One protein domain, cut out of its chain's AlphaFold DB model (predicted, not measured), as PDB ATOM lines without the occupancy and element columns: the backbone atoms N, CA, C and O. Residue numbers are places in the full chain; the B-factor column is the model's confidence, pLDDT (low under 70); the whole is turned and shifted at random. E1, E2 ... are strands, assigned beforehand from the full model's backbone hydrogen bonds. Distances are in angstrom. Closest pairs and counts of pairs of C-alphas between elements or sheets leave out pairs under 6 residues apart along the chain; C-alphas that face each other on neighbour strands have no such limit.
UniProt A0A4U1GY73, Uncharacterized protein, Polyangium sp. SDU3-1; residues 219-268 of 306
ATOM      1  N   LEU A 219       4.357 -15.933 -45.878       66.06
ATOM      2  CA  LEU A 219       3.522 -14.997 -45.139       66.06
ATOM      3  C   LEU A 219       4.153 -13.600 -45.269       66.06
ATOM      4  O   LEU A 219       5.355 -13.463 -45.023       66.06
ATOM      5  N   PRO A 220       3.391 -12.570 -45.673       69.88
ATOM      6  CA  PRO A 220       3.877 -11.209 -45.563       69.88
ATOM      7  C   PRO A 220       4.136 -10.920 -44.083       69.88
ATOM      8  O   PRO A 220       3.254 -11.122 -43.250       69.88
ATOM      9  N   CYS A 221       5.346 -10.476 -43.778       73.31
ATOM     10  CA  CYS A 221       5.740 -10.054 -42.441       73.31
ATOM     11  C   CYS A 221       5.778  -8.524 -42.384       73.31
ATOM     12  O   CYS A 221       6.147  -7.872 -43.366       73.31
ATOM     13  N   ASP A 222       5.413  -7.949 -41.242       72.62
ATOM     14  CA  ASP A 222       5.614  -6.522 -40.968       72.62
ATOM     15  C   ASP A 222       6.779  -6.319 -39.983       72.62
ATOM     16  O   ASP A 222       7.449  -5.284 -40.016       72.62
ATOM     17  N   THR A 223       7.041  -7.313 -39.127       68.12
ATOM     18  CA  THR A 223       8.117  -7.337 -38.127       68.12
ATOM     19  C   THR A 223       8.785  -8.713 -38.050       68.12
ATOM     20  O   THR A 223       8.239  -9.700 -38.540       68.12
ATOM     21  N   ASP A 224       9.960  -8.800 -37.418       69.44
ATOM     22  CA  ASP A 224      10.702 -10.065 -37.271       69.44
ATOM     23  C   ASP A 224       9.934 -11.117 -36.453       69.44
ATOM     24  O   ASP A 224      10.039 -12.306 -36.732       69.44
ATOM     25  N   ALA A 225       9.067 -10.687 -35.530       65.19
ATOM     26  CA  ALA A 225       8.203 -11.577 -34.750       65.19
ATOM     27  C   ALA A 225       7.137 -12.309 -35.593       65.19
ATOM     28  O   ALA A 225       6.551 -13.287 -35.126       65.19
ATOM     29  N   ASP A 226       6.868 -11.842 -36.818       72.19
ATOM     30  CA  ASP A 226       5.973 -12.520 -37.764       72.19
ATOM     31  C   ASP A 226       6.684 -13.668 -38.503       72.19
ATOM     32  O   ASP A 226       6.040 -14.430 -39.231       72.19
ATOM     33  N   CYS A 227       8.007 -13.791 -38.339       71.00
ATOM     34  CA  CYS A 227       8.822 -14.803 -38.987       71.00
ATOM     35  C   CYS A 227       9.125 -15.991 -38.061       71.00
ATOM     36  O   CYS A 227       9.261 -15.836 -36.848       71.00
ATOM     37  N   PRO A 228       9.251 -17.210 -38.619       69.50
ATOM     38  CA  PRO A 228       9.709 -18.367 -37.860       69.50
ATOM     39  C   PRO A 228      11.125 -18.159 -37.310       69.50
ATOM     40  O   PRO A 228      11.942 -17.486 -37.940       69.50
ATOM     41  N   ALA A 229      11.431 -18.806 -36.183       64.31
ATOM     42  CA  ALA A 229      12.747 -18.742 -35.545       64.31
ATOM     43  C   ALA A 229      13.891 -18.994 -36.549       64.31
ATOM     44  O   ALA A 229      13.843 -19.928 -37.359       64.31
ATOM     45  N   GLY A 230      14.934 -18.163 -36.484       67.81
ATOM     46  CA  GLY A 230      16.071 -18.183 -37.404       67.81
ATOM     47  C   GLY A 230      15.878 -17.398 -38.709       67.81
ATOM     48  O   GLY A 230      16.708 -17.532 -39.613       67.81
ATOM     49  N   GLN A 231      14.822 -16.588 -38.834       74.44
ATOM     50  CA  GLN A 231      14.571 -15.731 -39.998       74.44
ATOM     51  C   GLN A 231      14.241 -14.293 -39.595       74.44
ATOM     52  O   GLN A 231      13.731 -14.050 -38.511       74.44
ATOM     53  N   LEU A 232      14.506 -13.351 -40.503       73.69
ATOM     54  CA  LEU A 232      14.189 -11.929 -40.335       73.69
ATOM     55  C   LEU A 232      13.208 -11.464 -41.406       73.69
ATOM     56  O   LEU A 232      13.259 -11.934 -42.551       73.69
ATOM     57  N   CYS A 233      12.381 -10.484 -41.062       74.38
ATOM     58  CA  CYS A 233      11.487  -9.829 -41.993       74.38
ATOM     59  C   CYS A 233      12.242  -8.809 -42.855       74.38
ATOM     60  O   CYS A 233      12.496  -7.669 -42.461       74.38
ATOM     61  N   LEU A 234      12.575  -9.193 -44.088       74.06
ATOM     62  CA  LEU A 234      13.262  -8.330 -45.044       74.06
ATOM     63  C   LEU A 234      12.351  -8.009 -46.231       74.06
ATOM     64  O   LEU A 234      12.045  -8.862 -47.058       74.06
ATOM     65  N   ASN A 235      11.968  -6.736 -46.360       73.44
ATOM     66  CA  ASN A 235      11.075  -6.246 -47.421       73.44
ATOM     67  C   ASN A 235       9.727  -6.992 -47.492       73.44
ATOM     68  O   ASN A 235       9.202  -7.212 -48.585       73.44
ATOM     69  N   GLY A 236       9.171  -7.370 -46.340       74.62
ATOM     70  CA  GLY A 236       7.884  -8.060 -46.260       74.62
ATOM     71  C   GLY A 236       7.944  -9.557 -46.554       74.62
ATOM     72  O   GLY A 236       6.904 -10.160 -46.802       74.62
ATOM     73  N   ALA A 237       9.136 -10.155 -46.547       75.50
ATOM     74  CA  ALA A 237       9.326 -11.595 -46.643       75.50
ATOM     75  C   ALA A 237      10.289 -12.077 -45.556       75.50
ATOM     76  O   ALA A 237      11.310 -11.437 -45.297       75.50
ATOM     77  N   CYS A 238       9.988 -13.225 -44.960       76.06
ATOM     78  CA  CYS A 238      10.902 -13.877 -44.036       76.06
ATOM     79  C   CYS A 238      12.097 -14.449 -44.806       76.06
ATOM     80  O   CYS A 238      11.937 -15.135 -45.817       76.06
ATOM     81  N   THR A 239      13.309 -14.098 -44.377       70.62
ATOM     82  CA  THR A 239      14.550 -14.531 -45.025       70.62
ATOM     83  C   THR A 239      15.535 -15.071 -43.998       70.62
ATOM     84  O   THR A 239      15.769 -14.460 -42.958       70.62
ATOM     85  N   ALA A 240      16.177 -16.194 -44.325       68.06
ATOM     86  CA  ALA A 240      17.233 -16.791 -43.504       68.06
ATOM     87  C   ALA A 240      18.587 -16.049 -43.602       68.06
ATOM     88  O   ALA A 240      19.566 -16.419 -42.953       68.06
ATOM     89  N   VAL A 241      18.692 -15.020 -44.452       58.41
ATOM     90  CA  VAL A 241      19.950 -14.320 -44.751       58.41
ATOM     91  C   VAL A 241      19.991 -12.999 -43.992       58.41
ATOM     92  O   VAL A 241      19.540 -11.976 -44.494       58.41
ATOM     93  N   GLY A 242      20.582 -13.000 -42.798       58.47
ATOM     94  CA  GLY A 242      20.815 -11.749 -42.070       58.47
ATOM     95  C   GLY A 242      21.064 -11.901 -40.579       58.47
ATOM     96  O   GLY A 242      21.696 -11.023 -39.998       58.47
ATOM     97  N   CYS A 243      20.653 -13.017 -39.979       62.72
ATOM     98  CA  CYS A 243      20.888 -13.224 -38.563       62.72
ATOM     99  C   CYS A 243      22.343 -13.637 -38.286       62.72
ATOM    100  O   CYS A 243      22.779 -14.745 -38.610       62.72
ATOM    101  N   LEU A 244      23.107 -12.730 -37.685       65.94
ATOM    102  CA  LEU A 244      24.348 -13.044 -36.986       65.94
ATOM    103  C   LEU A 244      23.991 -13.079 -35.497       65.94
ATOM    104  O   LEU A 244      24.023 -12.011 -34.889       65.94
ATOM    105  N   PRO A 245      23.637 -14.249 -34.930       67.00
ATOM    106  CA  PRO A 245      23.098 -14.323 -33.578       67.00
ATOM    107  C   PRO A 245      24.079 -13.687 -32.592       67.00
ATOM    108  O   PRO A 245      25.240 -14.105 -32.473       67.00
ATOM    109  N   ALA A 246      23.615 -12.633 -31.934       71.88
ATOM    110  CA  ALA A 246      24.291 -11.935 -30.856       71.88
ATOM    111  C   ALA A 246      23.484 -12.144 -29.569       71.88
ATOM    112  O   ALA A 246      22.291 -12.382 -29.652       71.88
ATOM    113  N   PRO A 247      24.098 -12.082 -28.375       78.94
ATOM    114  CA  PRO A 247      23.330 -12.152 -27.138       78.94
ATOM    115  C   PRO A 247      22.277 -11.046 -27.086       78.94
ATOM    116  O   PRO A 247      22.608  -9.892 -27.370       78.94
ATOM    117  N   GLU A 248      21.075 -11.414 -26.660       80.19
ATOM    118  CA  GLU A 248      19.941 -10.509 -26.511       80.19
ATOM    119  C   GLU A 248      20.258  -9.249 -25.708       80.19
ATOM    120  O   GLU A 248      20.915  -9.275 -24.653       80.19
ATOM    121  N   GLN A 249      19.772  -8.126 -26.228       85.25
ATOM    122  CA  GLN A 249      19.832  -6.812 -25.615       85.25
ATOM    123  C   GLN A 249      18.409  -6.318 -25.400       85.25
ATOM    124  O   GLN A 249      17.518  -6.588 -26.179       85.25
ATOM    125  N   CYS A 250      18.190  -5.551 -24.336       86.12
ATOM    126  CA  CYS A 250      16.899  -4.904 -24.129       86.12
ATOM    127  C   CYS A 250      16.763  -3.664 -25.032       86.12
ATOM    128  O   CYS A 250      16.904  -2.533 -24.548       86.12
ATOM    129  N   ASP A 251      16.574  -3.875 -26.330       82.56
ATOM    130  CA  ASP A 251      16.430  -2.834 -27.354       82.56
ATOM    131  C   ASP A 251      15.161  -2.986 -28.211       82.56
ATOM    132  O   ASP A 251      14.837  -2.078 -28.984       82.56
ATOM    133  N   GLY A 252      14.374  -4.043 -27.979       77.75
ATOM    134  CA  GLY A 252      13.143  -4.332 -28.703       77.75
ATOM    135  C   GLY A 252      13.368  -5.009 -30.056       77.75
ATOM    136  O   GLY A 252      12.416  -5.084 -30.838       77.75
ATOM    137  N   GLU A 253      14.587  -5.467 -30.337       78.44
ATOM    138  CA  GLU A 253      14.935  -6.315 -31.476       78.44
ATOM    139  C   GLU A 253      15.139  -7.778 -31.017       78.44
ATOM    140  O   GLU A 253      15.243  -8.058 -29.827       78.44
ATOM    141  N   ASP A 254      15.129  -8.725 -31.958       74.50
ATOM    142  CA  ASP A 254      15.465 -10.142 -31.728       74.50
ATOM    143  C   ASP A 254      16.924 -10.344 -32.182       74.50
ATOM    144  O   ASP A 254      17.212 -10.621 -33.353       74.50
ATOM    145  N   ASN A 255      17.872 -10.033 -31.294       77.19
ATOM    146  CA  ASN A 255      19.304 -10.031 -31.594       77.19
ATOM    147  C   ASN A 255      19.885 -11.450 -31.735       77.19
ATOM    148  O   ASN A 255      20.928 -11.611 -32.390       77.19
ATOM    149  N   ASP A 256      19.264 -12.458 -31.119       74.81
ATOM    150  CA  ASP A 256      19.698 -13.856 -31.204       74.81
ATOM    151  C   ASP A 256      18.884 -14.718 -32.184       74.81
ATOM    152  O   ASP A 256      19.324 -15.817 -32.550       74.81
ATOM    153  N   CYS A 257      17.797 -14.153 -32.710       75.69
ATOM    154  CA  CYS A 257      16.909 -14.701 -33.730       75.69
ATOM    155  C   CYS A 257      16.236 -16.010 -33.323       75.69
ATOM    156  O   CYS A 257      15.997 -16.879 -34.177       75.69
ATOM    157  N   ASP A 258      15.956 -16.189 -32.036       72.00
ATOM    158  CA  ASP A 258      15.207 -17.338 -31.539       72.00
ATOM    159  C   ASP A 258      13.678 -17.167 -31.656       72.00
ATOM    160  O   ASP A 258      12.926 -18.116 -31.393       72.00
ATOM    161  N   GLY A 259      13.223 -16.010 -32.149       71.88
ATOM    162  CA  GLY A 259      11.819 -15.665 -32.352       71.88
ATOM    163  C   GLY A 259      11.165 -15.016 -31.130       71.88
ATOM    164  O   GLY A 259       9.943 -14.827 -31.127       71.88
ATOM    165  N   LEU A 260      11.924 -14.704 -30.074       76.56
ATOM    166  CA  LEU A 260      11.431 -14.074 -28.852       76.56
ATOM    167  C   LEU A 260      12.200 -12.779 -28.556       76.56
ATOM    168  O   LEU A 260      13.275 -12.794 -27.980       76.56
ATOM    169  N   VAL A 261      11.572 -11.637 -28.833       79.00
ATOM    170  CA  VAL A 261      12.146 -10.307 -28.556       79.00
ATOM    171  C   VAL A 261      12.460 -10.103 -27.065       79.00
ATOM    172  O   VAL A 261      11.605 -10.368 -26.208       79.00
ATOM    173  N   ASP A 262      13.642  -9.545 -26.771       78.12
ATOM    174  CA  ASP A 262      14.125  -9.184 -25.431       78.12
ATOM    175  C   ASP A 262      14.072 -10.361 -24.414       78.12
ATOM    176  O   ASP A 262      13.760 -10.163 -23.226       78.12
ATOM    177  N   ASN A 263      14.311 -11.608 -24.843       79.94
ATOM    178  CA  ASN A 263      14.286 -12.787 -23.967       79.94
ATOM    179  C   ASN A 263      15.677 -13.115 -23.369       79.94
ATOM    180  O   ASN A 263      16.698 -12.516 -23.684       79.94
ATOM    181  N   VAL A 264      15.726 -14.042 -22.402       75.75
ATOM    182  CA  VAL A 264      16.995 -14.469 -21.781       75.75
ATOM    183  C   VAL A 264      17.376 -15.847 -22.308       75.75
ATOM    184  O   VAL A 264      17.021 -16.864 -21.705       75.75
ATOM    185  N   SER A 265      18.114 -15.886 -23.411       68.38
ATOM    186  CA  SER A 265      18.626 -17.127 -24.002       68.38
ATOM    187  C   SER A 265      19.879 -17.672 -23.297       68.38
ATOM    188  O   SER A 265      20.047 -18.891 -23.193       68.38
ATOM    189  N   ASP A 266      20.722 -16.808 -22.708       67.75
ATOM    190  CA  ASP A 266      21.838 -17.190 -21.823       67.75
ATOM    191  C   ASP A 266      21.643 -16.643 -20.391       67.75
ATOM    192  O   ASP A 266      21.801 -15.443 -20.155       67.75
ATOM    193  N   PRO A 267      21.393 -17.497 -19.379       66.56
ATOM    194  CA  PRO A 267      21.239 -17.066 -17.986       66.56
ATOM    195  C   PRO A 267      22.500 -16.429 -17.370       66.56
ATOM    196  O   PRO A 267      22.442 -15.921 -16.249       66.56
ATOM    197  N   ASN A 268      23.643 -16.452 -18.065       68.19
ATOM    198  CA  ASN A 268      24.878 -15.786 -17.646       68.19
ATOM    199  C   ASN A 268      25.050 -14.376 -18.241       68.19
ATOM    200  O   ASN A 268      25.976 -13.669 -17.829       68.19
TER     201      ASN A 268
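Overview. This is residues 219 to 268 of the 306 residues of an uncharacterized protein of Polyangium sp. SDU3-1 (UniProt A0A4U1GY73). This domain has little regular structure: it is a rod of loops, with one small hairpin of strands, E1 and E2, in the half where the printed part begins, and a long loop stretch, residues 240 to 268, that runs to the other end and winds there. The 50 printed residues hold no named helix and two strands, E1 then E2, in one antiparallel sheet; the class is all strand, with 6 residues in named elements. The whole is compact, with a radius of gyration of the C-alphas of 10.6 A, and spans 35 by 17 by 15 A.

Arrangement. After residues 219 to 231, E1, residues 232 to 234, and E2, residues 237 to 239, form a hairpin with a tight link. They are antiparallel at 128 degrees. C-alphas 233 and 238 face each other at 4.6 A. N 234 and O 237, 2.8 A apart, and N 239 and O 232, 2.8 A apart, are within hydrogen-bond range.

Along the chain. E1 begins at C-alpha 232 (14.189, -11.929, -40.335) and is 6.0 A long. E2 is 6.2 A long and ends at C-alpha 239 (14.550, -14.531, -45.025).

Size, cuts and confidence. The C-alphas farthest apart, Pro 220 and Asn 268, are 35.2 A apart. The printed part has no cut. Its mean pLDDT is 72.5; 18 residues are under 70, among them 240 to 245.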